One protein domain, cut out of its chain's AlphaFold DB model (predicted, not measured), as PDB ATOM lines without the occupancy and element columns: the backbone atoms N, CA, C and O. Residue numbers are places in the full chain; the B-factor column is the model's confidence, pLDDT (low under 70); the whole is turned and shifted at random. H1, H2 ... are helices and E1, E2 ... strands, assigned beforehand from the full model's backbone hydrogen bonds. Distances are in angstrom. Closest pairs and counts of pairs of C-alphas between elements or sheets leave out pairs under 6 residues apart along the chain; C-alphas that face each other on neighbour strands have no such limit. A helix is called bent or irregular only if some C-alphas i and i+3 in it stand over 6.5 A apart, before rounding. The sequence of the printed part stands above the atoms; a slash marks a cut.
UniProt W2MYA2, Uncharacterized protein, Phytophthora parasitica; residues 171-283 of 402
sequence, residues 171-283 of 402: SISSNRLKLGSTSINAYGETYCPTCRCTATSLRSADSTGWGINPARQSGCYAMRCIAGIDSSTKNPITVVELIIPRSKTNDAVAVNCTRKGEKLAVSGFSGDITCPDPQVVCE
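What this domain is: This is residues 171 to 283 of the 402 residues of an uncharacterized protein of Phytophthora parasitica (UniProt W2MYA2). The core is one strongly twisted ribbon of antiparallel strands in which the two long hairpins E3-E4 and E4-E5 share E4; E1 pairs beside the first part of the sharply bent E3, and the small hairpin E6-E7 sits near the edge strands E1 and E5. The turn at residues 230 to 235 makes one end of the long axis, and the loop around Ser 181, in the long opening stretch without a named element, makes the other. The printed part has 113 residues with seven named strands and then one named helix, in the order E1 E2 E3 E4 E5 E6 E7 H1; the four-stranded sheet runs E1 - E3 - E4 - E5, all antiparallel. The class is mostly strand, though under half of the residues are in named elements; the whole is compact, with a radius of gyration of the C-alphas of 14.4 A, yet elongated, spanning 47 by 26 by 26 A.

Where its parts are: Begin at residues 171 to 195, which hold no named element. Find C-alpha 196 at (28.361, 12.642, -38.566), where E1, residues 196 to 199, begins. E2 is residues 210 to 213. E3, residues 218 to 229, spans 27.4 A, and E4, residues 236 to 246, spans 31.1 A from C-alpha 236 at (30.862, -4.963, -53.021). E5, residues 251 to 257, spans 19.8 A. E6 is residues 263 to 265, E7 residues 272 to 274, and H1 residues 278 to 281, ending at C-alpha 281 at (30.953, 9.835, -44.236).

How they stand to each other: Start with the sheet, where E3, E4 and E5 form a meander, each strand the antiparallel neighbour of the one before. E3 bends by 76 degrees at residue 221, and its pairing is staggered: residues 218 to 221 pair with E1, residues 222 to 229 with E4. Look for N 198 and O 219, 3.0 A, between E1 and E3; N 226 and O 239, 2.9 A, in the hairpin E3 and E4; and N 244 and O 253, 2.9 A, in the hairpin E4 and E5. In the hairpin E6 and E7, N 264 and O 273 are 2.8 A apart. The closest C-alphas of E1 and E7 are those of Ala 199 and Thr 274, 5.3 A. Those of E5 and E6 are Val 255 and Leu 264, 7.6 A. H1 is on the sheet at a height of 6.9 A, over none of its strands; it is too short for an O i to N i+4 pair, and its one O i to N i+3 pair is not within range. E2 pairs with no named strand and is apart from E1 and E3.

The domain as a whole: The C-alphas of Ser 181 and Thr 233, 48.9 A, are the two farthest apart. The printed part has no cut, and no link between named elements is long. Mean pLDDT of the printed part is 94.6, and no printed residue is under 70.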
ATOM      1  N   SER A 171      30.554  16.921 -33.012       97.62
ATOM      2  CA  SER A 171      31.573  16.594 -32.006       97.62
ATOM      3  C   SER A 171      31.248  17.177 -30.624       97.62
ATOM      4  O   SER A 171      31.572  16.576 -29.595       97.62
ATOM      5  N   ILE A 172      30.537  18.307 -30.588       97.38
ATOM      6  CA  ILE A 172      30.260  19.079 -29.371       97.38
ATOM      7  C   ILE A 172      29.005  18.544 -28.657       97.38
ATOM      8  O   ILE A 172      27.865  18.836 -29.019       97.38
ATOM      9  N   SER A 173      29.197  17.786 -27.575       96.06
ATOM     10  CA  SER A 173      28.108  17.099 -26.852       96.06
ATOM     11  C   SER A 173      27.024  18.010 -26.252       96.06
ATOM     12  O   SER A 173      25.892  17.561 -26.043       96.06
ATOM     13  N   SER A 174      27.315  19.295 -26.017       94.75
ATOM     14  CA  SER A 174      26.333  20.282 -25.546       94.75
ATOM     15  C   SER A 174      25.300  20.701 -26.601       94.75
ATOM     16  O   SER A 174      24.269  21.254 -26.222       94.75
ATOM     17  N   ASN A 175      25.526  20.402 -27.885       95.31
ATOM     18  CA  ASN A 175      24.620  20.744 -28.991       95.31
ATOM     19  C   ASN A 175      23.390  19.824 -29.104       95.31
ATOM     20  O   ASN A 175      22.421  20.141 -29.814       95.31
ATOM     21  N   ARG A 176      23.400  18.682 -28.400       94.44
ATOM     22  CA  ARG A 176      22.250  17.773 -28.336       94.44
ATOM     23  C   ARG A 176      21.064  18.480 -27.688       94.44
ATOM     24  O   ARG A 176      21.188  19.034 -26.594       94.44
ATOM     25  N   LEU A 177      19.895  18.410 -28.326       93.56
ATOM     26  CA  LEU A 177      18.688  19.015 -27.767       93.56
ATOM     27  C   LEU A 177      18.367  18.431 -26.381       93.56
ATOM     28  O   LEU A 177      18.385  17.214 -26.185       93.56
ATOM     29  N   LYS A 178      18.018  19.310 -25.438       92.12
ATOM     30  CA  LYS A 178      17.476  18.952 -24.121       92.12
ATOM     31  C   LYS A 178      16.002  19.345 -24.061       92.12
ATOM     32  O   LYS A 178      15.655  20.483 -24.373       92.12
ATOM     33  N   LEU A 179      15.140  18.417 -23.650       92.75
ATOM     34  CA  LEU A 179      13.725  18.694 -23.396       92.75
ATOM     35  C   LEU A 179      13.549  19.054 -21.918       92.75
ATOM     36  O   LEU A 179      13.377  18.179 -21.066       92.75
ATOM     37  N   GLY A 180      13.684  20.345 -21.607       88.44
ATOM     38  CA  GLY A 180      13.725  20.838 -20.229       88.44
ATOM     39  C   GLY A 180      14.854  20.181 -19.425       88.44
ATOM     40  O   GLY A 180      15.997  20.128 -19.874       88.44
ATOM     41  N   SER A 181      14.521  19.655 -18.246       89.44
ATOM     42  CA  SER A 181      15.429  18.894 -17.374       89.44
ATOM     43  C   SER A 181      15.456  17.380 -17.651       89.44
ATOM     44  O   SER A 181      16.095  16.640 -16.905       89.44
ATOM     45  N   THR A 182      14.763  16.891 -18.686       91.31
ATOM     46  CA  THR A 182      14.653  15.445 -18.950       91.31
ATOM     47  C   THR A 182      15.879  14.865 -19.665       91.31
ATOM     48  O   THR A 182      16.629  15.563 -20.349       91.31
ATOM     49  N   SER A 183      16.045  13.545 -19.562       90.50
ATOM     50  CA  SER A 183      17.019  12.746 -20.319       90.50
ATOM     51  C   SER A 183      16.495  12.252 -21.681       90.50
ATOM     52  O   SER A 183      17.142  11.418 -22.321       90.50
ATOM     53  N   ILE A 184      15.330  12.736 -22.135       94.62
ATOM     54  CA  ILE A 184      14.674  12.264 -23.361       94.62
ATOM     55  C   ILE A 184      15.432  12.763 -24.596       94.62
ATOM     56  O   ILE A 184      15.519  13.966 -24.853       94.62
ATOM     57  N   ASN A 185      15.935  11.827 -25.398       95.31
ATOM     58  CA  ASN A 185      16.592  12.099 -26.667       95.31
ATOM     59  C   ASN A 185      15.554  12.144 -27.798       95.31
ATOM     60  O   ASN A 185      15.291  11.141 -28.461       95.31
ATOM     61  N   ALA A 186      14.956  13.318 -28.012       95.50
ATOM     62  CA  ALA A 186      13.839  13.506 -28.943       95.50
ATOM     63  C   ALA A 186      14.101  13.014 -30.381       95.50
ATOM     64  O   ALA A 186      13.150  12.627 -31.058       95.50
ATOM     65  N   TYR A 187      15.361  13.023 -30.823       96.44
ATOM     66  CA  TYR A 187      15.787  12.770 -32.206       96.44
ATOM     67  C   TYR A 187      16.701  11.539 -32.361       96.44
ATOM     68  O   TYR A 187      17.141  11.229 -33.469       96.44
ATOM     69  N   GLY A 188      16.996  10.834 -31.260       96.88
ATOM     70  CA  GLY A 188      17.925   9.697 -31.254       96.88
ATOM     71  C   GLY A 188      19.377  10.096 -31.537       96.88
ATOM     72  O   GLY A 188      20.157   9.277 -32.004       96.88
ATOM     73  N   GLU A 189      19.745  11.356 -31.297       97.56
ATOM     74  CA  GLU A 189      21.044  11.897 -31.698       97.56
ATOM     75  C   GLU A 189      22.184  11.466 -30.772       97.56
ATOM     76  O   GLU A 189      22.030  11.409 -29.546       97.56
ATOM     77  N   THR A 190      23.360  11.261 -31.359       98.25
ATOM     78  CA  THR A 190      24.624  11.032 -30.653       98.25
ATOM     79  C   THR A 190      25.644  12.069 -31.109       98.25
ATOM     80  O   THR A 190      25.751  12.358 -32.297       98.25
ATOM     81  N   TYR A 191      26.382  12.630 -30.152       98.19
ATOM     82  CA  TYR A 191      27.419  13.633 -30.385       98.19
ATOM     83  C   TYR A 191      28.749  13.090 -29.851       98.19
ATOM     84  O   TYR A 191      28.808  12.635 -28.706       98.19
ATOM     85  N   CYS A 192      29.776  13.071 -30.697       97.31
ATOM     86  CA  CYS A 192      31.064  12.418 -30.459       97.31
ATOM     87  C   CYS A 192      32.100  12.844 -31.522       97.31
ATOM     88  O   CYS A 192      31.692  13.245 -32.610       97.31
ATOM     89  N   PRO A 193      33.422  12.715 -31.285       95.69
ATOM     90  CA  PRO A 193      34.451  13.197 -32.222       95.69
ATOM     91  C   PRO A 193      34.364  12.636 -33.653       95.69
ATOM     92  O   PRO A 193      34.782  13.293 -34.599       95.69
ATOM     93  N   THR A 194      33.806  11.434 -33.821       94.75
ATOM     94  CA  THR A 194      33.605  10.773 -35.123       94.75
ATOM     95  C   THR A 194      32.143  10.770 -35.584       94.75
ATOM     96  O   THR A 194      31.814  10.149 -36.592       94.75
ATOM     97  N   CYS A 195      31.245  11.438 -34.856       97.81
ATOM     98  CA  CYS A 195      29.836  11.504 -35.214       97.81
ATOM     99  C   CYS A 195      29.660  12.350 -36.482       97.81
ATOM    100  O   CYS A 195      30.393  13.313 -36.727       97.81
ATOM    101  N   ARG A 196      28.681  11.974 -37.302       97.81
ATOM    102  CA  ARG A 196      28.361  12.642 -38.566       97.81
ATOM    103  C   ARG A 196      26.888  13.047 -38.581       97.81
ATOM    104  O   ARG A 196      26.059  12.492 -37.858       97.81
ATOM    105  N   CYS A 197      26.571  14.041 -39.388       98.38
ATOM    106  CA  CYS A 197      25.234  14.545 -39.621       98.38
ATOM    107  C   CYS A 197      24.575  13.768 -40.767       98.38
ATOM    108  O   CYS A 197      25.223  13.439 -41.759       98.38
ATOM    109  N   THR A 198      23.271  13.516 -40.669       98.06
ATOM    110  CA  THR A 198      22.455  13.210 -41.852       98.06
ATOM    111  C   THR A 198      21.073  13.854 -41.759       98.06
ATOM    112  O   THR A 198      20.640  14.283 -40.683       98.06
ATOM    113  N   ALA A 199      20.379  13.935 -42.893       97.44
ATOM    114  CA  ALA A 199      18.988  14.363 -42.941       97.44
ATOM    115  C   ALA A 199      18.087  13.332 -42.235       97.44
ATOM    116  O   ALA A 199      18.233  12.119 -42.399       97.44
ATOM    117  N   THR A 200      17.167  13.817 -41.409       97.38
ATOM    118  CA  THR A 200      16.353  12.995 -40.508       97.38
ATOM    119  C   THR A 200      15.050  13.709 -40.179       97.38
ATOM    120  O   THR A 200      15.023  14.924 -39.986       97.38
ATOM    121  N   SER A 201      13.970  12.941 -40.094       96.44
ATOM    122  CA  SER A 201      12.677  13.367 -39.556       96.44
ATOM    123  C   SER A 201      12.324  12.625 -38.258       96.44
ATOM    124  O   SER A 201      11.189  12.724 -37.786       96.44
ATOM    125  N   LEU A 202      13.283  11.881 -37.677       96.94
ATOM    126  CA  LEU A 202      13.048  11.018 -36.520       96.94
ATOM    127  C   LEU A 202      12.421  11.764 -35.341       96.94
ATOM    128  O   LEU A 202      12.862  12.843 -34.954       96.94
ATOM    129  N   ARG A 203      11.448  11.130 -34.688       96.12
ATOM    130  CA  ARG A 203      10.884  11.621 -33.432       96.12
ATOM    131  C   ARG A 203      10.603  10.479 -32.465       96.12
ATOM    132  O   ARG A 203       9.793   9.601 -32.748       96.12
ATOM    133  N   SER A 204      11.271  10.490 -31.313       95.38
ATOM    134  CA  SER A 204      11.165   9.419 -30.314       95.38
ATOM    135  C   SER A 204       9.763   9.371 -29.705       95.38
ATOM    136  O   SER A 204       9.214  10.413 -29.325       95.38
ATOM    137  N   ALA A 205       9.185   8.176 -29.571       91.94
ATOM    138  CA  ALA A 205       7.805   7.993 -29.110       91.94
ATOM    139  C   ALA A 205       7.539   8.525 -27.682       91.94
ATOM    140  O   ALA A 205       6.417   8.922 -27.368       91.94
ATOM    141  N   ASP A 206       8.565   8.575 -26.825       91.12
ATOM    142  CA  ASP A 206       8.514   9.146 -25.468       91.12
ATOM    143  C   ASP A 206       8.575  10.685 -25.428       91.12
ATOM    144  O   ASP A 206       8.234  11.298 -24.419       91.12
ATOM    145  N   SER A 207       8.941  11.330 -26.536       92.94
ATOM    146  CA  SER A 207       9.035  12.790 -26.649       92.94
ATOM    147  C   SER A 207       7.747  13.455 -27.156       92.94
ATOM    148  O   SER A 207       7.723  14.668 -27.356       92.94
ATOM    149  N   THR A 208       6.676  12.690 -27.377       88.25
ATOM    150  CA  THR A 208       5.410  13.146 -27.991       88.25
ATOM    151  C   THR A 208       4.649  14.199 -27.176       88.25
ATOM    152  O   THR A 208       3.930  15.006 -27.758       88.25
ATOM    153  N   GLY A 209       4.860  14.266 -25.856       90.25
ATOM    154  CA  GLY A 209       4.306  15.313 -24.980       90.25
ATOM    155  C   GLY A 209       4.963  16.698 -25.103       90.25
ATOM    156  O   GLY A 209       4.588  17.608 -24.366       90.25
ATOM    157  N   TRP A 210       5.943  16.865 -25.999       91.44
ATOM    158  CA  TRP A 210       6.682  18.114 -26.195       91.44
ATOM    159  C   TRP A 210       6.432  18.712 -27.584       91.44
ATOM    160  O   TRP A 210       6.556  18.030 -28.604       91.44
ATOM    161  N   GLY A 211       6.165  20.012 -27.659       90.00
ATOM    162  CA  GLY A 211       6.284  20.766 -28.904       90.00
ATOM    163  C   GLY A 211       7.764  21.011 -29.192       90.00
ATOM    164  O   GLY A 211       8.502  21.378 -28.284       90.00
ATOM    165  N   ILE A 212       8.220  20.810 -30.429       89.62
ATOM    166  CA  ILE A 212       9.570  21.219 -30.847       89.62
ATOM    167  C   ILE A 212       9.423  21.985 -32.155       89.62
ATOM    168  O   ILE A 212       8.906  21.433 -33.127       89.62
ATOM    169  N   ASN A 213       9.814  23.261 -32.156       86.25
ATOM    170  CA  ASN A 213       9.613  24.167 -33.285       86.25
ATOM    171  C   ASN A 213      10.867  25.043 -33.531       86.25
ATOM    172  O   ASN A 213      11.284  25.743 -32.602       86.25
ATOM    173  N   PRO A 214      11.444  25.051 -34.750       85.31
ATOM    174  CA  PRO A 214      11.159  24.134 -35.860       85.31
ATOM    175  C   PRO A 214      11.464  22.668 -35.510       85.31
ATOM    176  O   PRO A 214      12.276  22.374 -34.630       85.31
ATOM    177  N   ALA A 215      10.816  21.743 -36.220       84.56
ATOM    178  CA  ALA A 215      11.239  20.348 -36.226       84.56
ATOM    179  C   ALA A 215      12.612  20.240 -36.911       84.56
ATOM    180  O   ALA A 215      12.820  20.864 -37.953       84.56
ATOM    181  N   ARG A 216      13.541  19.456 -36.341       87.81
ATOM    182  CA  ARG A 216      14.830  19.181 -36.993       87.81
ATOM    183  C   ARG A 216      14.603  18.452 -38.323       87.81
ATOM    184  O   ARG A 216      13.795  17.529 -38.380       87.81
ATOM    185  N   GLN A 217      15.334  18.880 -39.351       94.38
ATOM    186  CA  GLN A 217      15.442  18.208 -40.657       94.38
ATOM    187  C   GLN A 217      16.775  17.445 -40.792       94.38
ATOM    188  O   GLN A 217      16.975  16.686 -41.738       94.38
ATOM    189  N   SER A 218      17.692  17.647 -39.842       96.81
ATOM    190  CA  SER A 218      19.015  17.036 -39.773       96.81
ATOM    191  C   SER A 218      19.438  16.790 -38.324       96.81
ATOM    192  O   SER A 218      18.988  17.480 -37.399       96.81
ATOM    193  N   GLY A 219      20.296  15.794 -38.118       97.31
ATOM    194  CA  GLY A 219      20.721  15.367 -36.789       97.31
ATOM    195  C   GLY A 219      22.050  14.628 -36.797       97.31
ATOM    196  O   GLY A 219      22.464  14.084 -37.822       97.31
ATOM    197  N   CYS A 220      22.716  14.640 -35.647       98.50
ATOM    198  CA  CYS A 220      24.022  14.015 -35.446       98.50
ATOM    199  C   CYS A 220      23.879  12.576 -34.942       98.50
ATOM    200  O   CYS A 220      23.139  12.319 -33.991       98.50
ATOM    201  N   TYR A 221      24.609  11.642 -35.548       98.56
ATOM    202  CA  TYR A 221      24.566  10.220 -35.215       98.56
ATOM    203  C   TYR A 221      25.975   9.620 -35.176       98.56
ATOM    204  O   TYR A 221      26.876  10.044 -35.903       98.56
ATOM    205  N   ALA A 222      26.158   8.598 -34.337       98.19
ATOM    206  CA  ALA A 222      27.350   7.765 -34.390       98.19
ATOM    207  C   ALA A 222      27.243   6.860 -35.619       98.19
ATOM    208  O   ALA A 222      26.256   6.132 -35.763       98.19
ATOM    209  N   MET A 223      28.242   6.924 -36.499       97.56
ATOM    210  CA  MET A 223      28.289   6.151 -37.737       97.56
ATOM    211  C   MET A 223      29.564   5.313 -37.794       97.56
ATOM    212  O   MET A 223      30.606   5.726 -37.284       97.56
ATOM    213  N   ARG A 224      29.497   4.153 -38.449       95.88
ATOM    214  CA  ARG A 224      30.680   3.397 -38.877       95.88
ATOM    215  C   ARG A 224      30.477   2.811 -40.264       95.88
ATOM    216  O   ARG A 224      29.367   2.442 -40.637       95.88
ATOM    217  N   CYS A 225      31.569   2.703 -41.003       95.81
ATOM    218  CA  CYS A 225      31.572   2.165 -42.354       95.81
ATOM    219  C   CYS A 225      32.017   0.705 -42.322       95.81
ATOM    220  O   CYS A 225      33.053   0.381 -41.740       95.81
ATOM    221  N   ILE A 226      31.220  -0.175 -42.922       95.19
ATOM    222  CA  ILE A 226      31.472  -1.617 -42.978       95.19
ATOM    223  C   ILE A 226      31.383  -2.107 -44.425       95.19
ATOM    224  O   ILE A 226      30.614  -1.581 -45.231       95.19
ATOM    225  N   ALA A 227      32.171  -3.126 -44.762       94.38
ATOM    226  CA  ALA A 227      32.068  -3.782 -46.059       94.38
ATOM    227  C   ALA A 227      30.747  -4.564 -46.145       94.38
ATOM    228  O   ALA A 227      30.411  -5.332 -45.241       94.38
ATOM    229  N   GLY A 228      30.015  -4.382 -47.240       91.12
ATOM    230  CA  GLY A 228      28.779  -5.095 -47.540       91.12
ATOM    231  C   GLY A 228      28.726  -5.561 -48.991       91.12
ATOM    232  O   GLY A 228      29.635  -5.323 -49.783       91.12
ATOM    233  N   ILE A 229      27.629  -6.230 -49.335       90.88
ATOM    234  CA  ILE A 229      27.326  -6.698 -50.688       90.88
ATOM    235  C   ILE A 229      25.944  -6.159 -51.057       90.88
ATOM    236  O   ILE A 229      24.992  -6.354 -50.299       90.88
ATOM    237  N   ASP A 230      25.809  -5.506 -52.211       89.50
ATOM    238  CA  ASP A 230      24.502  -5.056 -52.683       89.50
ATOM    239  C   ASP A 230      23.619  -6.270 -53.004       89.50
ATOM    240  O   ASP A 230      23.962  -7.140 -53.812       89.50
ATOM    241  N   SER A 231      22.448  -6.328 -52.370       85.50
ATOM    242  CA  SER A 231      21.555  -7.486 -52.452       85.50
ATOM    243  C   SER A 231      21.062  -7.789 -53.870       85.50
ATOM    244  O   SER A 231      20.736  -8.950 -54.138       85.50
ATOM    245  N   SER A 232      21.025  -6.798 -54.768       88.56
ATOM    246  CA  SER A 232      20.532  -6.944 -56.146       88.56
ATOM    247  C   SER A 232      21.621  -7.297 -57.163       88.56
ATOM    248  O   SER A 232      21.418  -8.188 -57.980       88.56
ATOM    249  N   THR A 233      22.780  -6.645 -57.095       91.88
ATOM    250  CA  THR A 233      23.886  -6.786 -58.063       91.88
ATOM    251  C   THR A 233      24.956  -7.781 -57.620       91.88
ATOM    252  O   THR A 233      25.735  -8.236 -58.449       91.88
ATOM    253  N   LYS A 234      24.995  -8.126 -56.325       92.69
ATOM    254  CA  LYS A 234      26.052  -8.916 -55.664       92.69
ATOM    255  C   LYS A 234      27.449  -8.276 -55.695       92.69
ATOM    256  O   LYS A 234      28.422  -8.932 -55.331       92.69
ATOM    257  N   ASN A 235      27.540  -6.996 -56.048       92.75
ATOM    258  CA  ASN A 235      28.790  -6.242 -56.018       92.75
ATOM    259  C   ASN A 235      29.139  -5.781 -54.587       92.75
ATOM    260  O   ASN A 235      28.225  -5.531 -53.794       92.75
ATOM    261  N   PRO A 236      30.434  -5.616 -54.255       92.56
ATOM    262  CA  PRO A 236      30.862  -4.963 -53.021       92.56
ATOM    263  C   PRO A 236      30.329  -3.532 -52.907       92.56
ATOM    264  O   PRO A 236      30.344  -2.782 -53.883       92.56
ATOM    265  N   ILE A 237      29.897  -3.154 -51.705       92.75
ATOM    266  CA  ILE A 237      29.469  -1.795 -51.352       92.75
ATOM    267  C   ILE A 237      29.997  -1.395 -49.972       92.75
ATOM    268  O   ILE A 237      30.248  -2.245 -49.115       92.75
ATOM    269  N   THR A 238      30.095  -0.091 -49.736       94.25
ATOM    270  CA  THR A 238      30.303   0.472 -48.400       94.25
ATOM    271  C   THR A 238      28.944   0.703 -47.749       94.25
ATOM    272  O   THR A 238      28.156   1.513 -48.235       94.25
ATOM    273  N   VAL A 239      28.663  -0.002 -46.654       95.88
ATOM    274  CA  VAL A 239      27.455   0.197 -45.842       95.88
ATOM    275  C   VAL A 239      27.786   1.159 -44.709       95.88
ATOM    276  O   VAL A 239      28.782   0.980 -44.007       95.88
ATOM    277  N   VAL A 240      26.937   2.166 -44.514       97.69
ATOM    278  CA  VAL A 240      27.017   3.072 -43.364       97.69
ATOM    279  C   VAL A 240      26.062   2.547 -42.299       97.69
ATOM    280  O   VAL A 240      24.848   2.597 -42.483       97.69
ATOM    281  N   GLU A 241      26.587   2.029 -41.193       97.88
ATOM    282  CA  GLU A 241      25.773   1.674 -40.030       97.88
ATOM    283  C   GLU A 241      25.661   2.885 -39.097       97.88
ATOM    284  O   GLU A 241      26.674   3.448 -38.678       97.88
ATOM    285  N   LEU A 242      24.430   3.265 -38.754       98.31
ATOM    286  CA  LEU A 242      24.113   4.307 -37.780       98.31
ATOM    287  C   LEU A 242      23.620   3.672 -36.477       98.31
ATOM    288  O   LEU A 242      22.755   2.796 -36.507       98.31
ATOM    289  N   ILE A 243      24.110   4.156 -35.332       98.06
ATOM    290  CA  ILE A 243      23.662   3.732 -33.998       98.06
ATOM    291  C   ILE A 243      22.766   4.806 -33.374       98.06
ATOM    292  O   ILE A 243      23.187   5.949 -33.172       98.06
ATOM    293  N   ILE A 244      21.529   4.424 -33.045       98.19
ATOM    294  CA  ILE A 244      20.457   5.344 -32.651       98.19
ATOM    295  C   ILE A 244      19.961   4.989 -31.236       98.19
ATOM    296  O   ILE A 244      19.199   4.027 -31.081       98.19
ATOM    297  N   PRO A 245      20.386   5.715 -30.183       97.44
ATOM    298  CA  PRO A 245      19.953   5.474 -28.804       97.44
ATOM    299  C   PRO A 245      18.470   5.791 -28.564       97.44
ATOM    300  O   PRO A 245      17.949   6.804 -29.035       97.44
ATOM    301  N   ARG A 246      17.807   4.964 -27.746       96.50
ATOM    302  CA  ARG A 246      16.388   5.074 -27.370       96.50
ATOM    303  C   ARG A 246      16.237   5.314 -25.870       96.50
ATOM    304  O   ARG A 246      16.520   4.431 -25.063       96.50
ATOM    305  N   SER A 247      15.730   6.486 -25.488       94.06
ATOM    306  CA  SER A 247      15.572   6.856 -24.072       94.06
ATOM    307  C   SER A 247      14.591   5.946 -23.318       94.06
ATOM    308  O   SER A 247      14.922   5.482 -22.231       94.06
ATOM    309  N   LYS A 248      13.420   5.629 -23.892       90.25
ATOM    310  CA  LYS A 248      12.389   4.785 -23.254       90.25
ATOM    311  C   LYS A 248      12.855   3.378 -22.858       90.25
ATOM    312  O   LYS A 248      12.411   2.864 -21.836       90.25
ATOM    313  N   THR A 249      13.671   2.738 -23.691       93.62
ATOM    314  CA  THR A 249      14.133   1.347 -23.515       93.62
ATOM    315  C   THR A 249      15.561   1.249 -22.982       93.62
ATOM    316  O   THR A 249      15.978   0.161 -22.601       93.62
ATOM    317  N   ASN A 250      16.284   2.374 -22.911       94.44
ATOM    318  CA  ASN A 250      17.686   2.459 -22.496       94.44
ATOM    319  C   ASN A 250      18.611   1.506 -23.284       94.44
ATOM    320  O   ASN A 250      19.478   0.837 -22.726       94.44
ATOM    321  N   ASP A 251      18.399   1.449 -24.598       96.12
ATOM    322  CA  ASP A 251      19.172   0.661 -25.558       96.12
ATOM    323  C   ASP A 251      19.427   1.468 -26.846       96.12
ATOM    324  O   ASP A 251      19.198   2.680 -26.886       96.12
ATOM    325  N   ALA A 252      19.931   0.826 -27.901       97.19
ATOM    326  CA  ALA A 252      20.142   1.454 -29.201       97.19
ATOM    327  C   ALA A 252      19.727   0.529 -30.352       97.19
ATOM    328  O   ALA A 252      19.779  -0.695 -30.232       97.19
ATOM    329  N   VAL A 253      19.335   1.128 -31.476       97.31
ATOM    330  CA  VAL A 253      19.014   0.429 -32.728       97.31
ATOM    331  C   VAL A 253      20.096   0.740 -33.755       97.31
ATOM    332  O   VAL A 253      20.431   1.907 -33.956       97.31
ATOM    333  N   ALA A 254      20.627  -0.299 -34.399       97.50
ATOM    334  CA  ALA A 254      21.505  -0.168 -35.556       97.50
ATOM    335  C   ALA A 254      20.674  -0.095 -36.845       97.50
ATOM    336  O   ALA A 254      19.699  -0.837 -36.999       97.50
ATOM    337  N   VAL A 255      21.057   0.788 -37.765       97.19
ATOM    338  CA  VAL A 255      20.399   0.984 -39.063       97.19
ATOM    339  C   VAL A 255      21.458   0.991 -40.159       97.19
ATOM    340  O   VAL A 255      22.386   1.790 -40.109       97.19
ATOM    341  N   ASN A 256      21.304   0.107 -41.145       97.00
ATOM    342  CA  ASN A 256      22.273  -0.089 -42.223       97.00
ATOM    343  C   ASN A 256      21.828   0.627 -43.497       97.00
ATOM    344  O   ASN A 256      20.919   0.169 -44.186       97.00
ATOM    345  N   CYS A 257      22.508   1.720 -43.822       96.62
ATOM    346  CA  CYS A 257      22.333   2.450 -45.066       96.62
ATOM    347  C   CYS A 257      23.143   1.802 -46.187       96.62
ATOM    348  O   CYS A 257      24.375   1.751 -46.122       96.62
ATOM    349  N   THR A 258      22.448   1.327 -47.223       94.12
ATOM    350  CA  THR A 258      23.077   0.672 -48.383       94.12
ATOM    351  C   THR A 258      23.211   1.603 -49.582       94.12
ATOM    352  O   THR A 258      24.069   1.385 -50.438       94.12
ATOM    353  N   ARG A 259      22.369   2.643 -49.659       93.12
ATOM    354  CA  ARG A 259      22.311   3.591 -50.780       93.12
ATOM    355  C   ARG A 259      22.127   5.021 -50.269       93.12
ATOM    356  O   ARG A 259      21.318   5.266 -49.377       93.12
ATOM    357  N   LYS A 260      22.837   5.985 -50.866       94.75
ATOM    358  CA  LYS A 260      22.629   7.422 -50.609       94.75
ATOM    359  C   LYS A 260      21.159   7.787 -50.844       94.75
ATOM    360  O   LYS A 260      20.588   7.405 -51.863       94.75
ATOM    361  N   GLY A 261      20.558   8.542 -49.926       96.25
ATOM    362  CA  GLY A 261      19.178   9.023 -50.045       96.25
ATOM    363  C   GLY A 261      18.088   7.984 -49.749       96.25
ATOM    364  O   GLY A 261      16.910   8.336 -49.754       96.25
ATOM    365  N   GLU A 262      18.449   6.728 -49.462       96.69
ATOM    366  CA  GLU A 262      17.522   5.707 -48.959       96.69
ATOM    367  C   GLU A 262      16.860   6.187 -47.654       96.69
ATOM    368  O   GLU A 262      17.531   6.744 -46.788       96.69
ATOM    369  N   LYS A 263      15.542   6.011 -47.507       97.94
ATOM    370  CA  LYS A 263      14.796   6.434 -46.310       97.94
ATOM    371  C   LYS A 263      14.450   5.229 -45.447       97.94
ATOM    372  O   LYS A 263      13.695   4.360 -45.877       97.94
ATOM    373  N   LEU A 264      14.976   5.198 -44.225       97.94
ATOM    374  CA  LEU A 264      14.860   4.074 -43.301       97.94
ATOM    375  C   LEU A 264      14.085   4.475 -42.041       97.94
ATOM    376  O   LEU A 264      14.451   5.412 -41.331       97.94
ATOM    377  N   ALA A 265      13.008   3.739 -41.756       97.94
ATOM    378  CA  ALA A 265      12.256   3.857 -40.510       97.94
ATOM    379  C   ALA A 265      13.018   3.198 -39.348       97.94
ATOM    380  O   ALA A 265      13.741   2.220 -39.542       97.94
ATOM    381  N   VAL A 266      12.831   3.707 -38.125       97.38
ATOM    382  CA  VAL A 266      13.620   3.286 -36.955       97.38
ATOM    383  C   VAL A 266      12.714   2.881 -35.798       97.38
ATOM    384  O   VAL A 266      11.924   3.674 -35.292       97.38
ATOM    385  N   SER A 267      12.844   1.634 -35.344       96.25
ATOM    386  CA  SER A 267      12.001   1.045 -34.299       96.25
ATOM    387  C   SER A 267      12.025   1.852 -32.994       96.25
ATOM    388  O   SER A 267      13.024   1.848 -32.279       96.25
ATOM    389  N   GLY A 268      10.903   2.487 -32.641       95.19
ATOM    390  CA  GLY A 268      10.769   3.358 -31.458       95.19
ATOM    391  C   GLY A 268      10.664   4.855 -31.779       95.19
ATOM    392  O   GLY A 268      10.364   5.648 -30.885       95.19
ATOM    393  N   PHE A 269      10.838   5.224 -33.048       96.88
ATOM    394  CA  PHE A 269      10.665   6.573 -33.574       96.88
ATOM    395  C   PHE A 269       9.545   6.594 -34.625       96.88
ATOM    396  O   PHE A 269       9.291   5.595 -35.297       96.88
ATOM    397  N   SER A 270       8.888   7.741 -34.788       96.19
ATOM    398  CA  SER A 270       8.221   8.087 -36.048       96.19
ATOM    399  C   SER A 270       9.193   8.832 -36.965       96.19
ATOM    400  O   SER A 270      10.231   9.304 -36.505       96.19
ATOM    401  N   GLY A 271       8.860   8.942 -38.253       95.94
ATOM    402  CA  GLY A 271       9.747   9.536 -39.256       95.94
ATOM    403  C   GLY A 271      10.796   8.556 -39.787       95.94
ATOM    404  O   GLY A 271      10.678   7.340 -39.632       95.94
ATOM    405  N   ASP A 272      11.809   9.109 -40.441       97.69
ATOM    406  CA  ASP A 272      12.844   8.397 -41.183       97.69
ATOM    407  C   ASP A 272      14.232   9.009 -40.956       97.69
ATOM    408  O   ASP A 272      14.365  10.215 -40.744       97.69
ATOM    409  N   ILE A 273      15.271   8.180 -41.054       97.94
ATOM    410  CA  ILE A 273      16.608   8.642 -41.424       97.94
ATOM    411  C   ILE A 273      16.718   8.586 -42.941       97.94
ATOM    412  O   ILE A 273      16.407   7.565 -43.549       97.94
ATOM    413  N   THR A 274      17.218   9.661 -43.540       98.12
ATOM    414  CA  THR A 274      17.711   9.639 -44.916       98.12
ATOM    415  C   THR A 274      19.189   9.256 -44.890       98.12
ATOM    416  O   THR A 274      19.983   9.830 -44.143       98.12
ATOM    417  N   CYS A 275      19.565   8.256 -45.677       97.94
ATOM    418  CA  CYS A 275      20.902   7.691 -45.676       97.94
ATOM    419  C   CYS A 275      21.940   8.660 -46.262       97.94
ATOM    420  O   CYS A 275      21.723   9.180 -47.365       97.94
ATOM    421  N   PRO A 276      23.063   8.901 -45.556       97.19
ATOM    422  CA  PRO A 276      24.102   9.814 -46.013       97.19
ATOM    423  C   PRO A 276      24.853   9.249 -47.224       97.19
ATOM    424  O   PRO A 276      24.712   8.083 -47.590       97.19
ATOM    425  N   ASP A 277      25.675  10.093 -47.839       94.94
ATOM    426  CA  ASP A 277      26.579   9.693 -48.913       94.94
ATOM    427  C   ASP A 277      27.804   8.946 -48.343       94.94
ATOM    428  O   ASP A 277      28.566   9.556 -47.582       94.94
ATOM    429  N   PRO A 278      28.045   7.667 -48.698       93.44
ATOM    430  CA  PRO A 278      29.231   6.941 -48.245       93.44
ATOM    431  C   PRO A 278      30.551   7.617 -48.647       93.44
ATOM    432  O   PRO A 278      31.514   7.521 -47.891       93.44
ATOM    433  N   GLN A 279      30.609   8.352 -49.768       90.12
ATOM    434  CA  GLN A 279      31.818   9.101 -50.159       90.12
ATOM    435  C   GLN A 279      32.136  10.257 -49.202       90.12
ATOM    436  O   GLN A 279      33.289  10.679 -49.110       90.12
ATOM    437  N   VAL A 280      31.131  10.771 -48.486       93.38
ATOM    438  CA  VAL A 280      31.295  11.847 -47.498       93.38
ATOM    439  C   VAL A 280      31.602  11.273 -46.118       93.38
ATOM    440  O   VAL A 280      32.574  11.682 -45.500       93.38
ATOM    441  N   VAL A 281      30.814  10.308 -45.631       94.94
ATOM    442  CA  VAL A 281      30.953   9.835 -44.236       94.94
ATOM    443  C   VAL A 281      32.022   8.758 -44.031       94.94
ATOM    444  O   VAL A 281      32.419   8.531 -42.892       94.94
ATOM    445  N   CYS A 282      32.491   8.108 -45.102       91.62
ATOM    446  CA  CYS A 282      33.535   7.078 -45.038       91.62
ATOM    447  C   CYS A 282      34.882   7.509 -45.639       91.62
ATOM    448  O   CYS A 282      35.829   6.733 -45.551       91.62
ATOM    449  N   GLU A 283      34.954   8.694 -46.263       83.31
ATOM    450  CA  GLU A 283      36.181   9.363 -46.741       83.31
ATOM    451  C   GLU A 283      37.171   8.454 -47.528       83.31
ATOM    452  O   GLU A 283      38.379   8.658 -47.489       83.31
TER     453      GLU A 283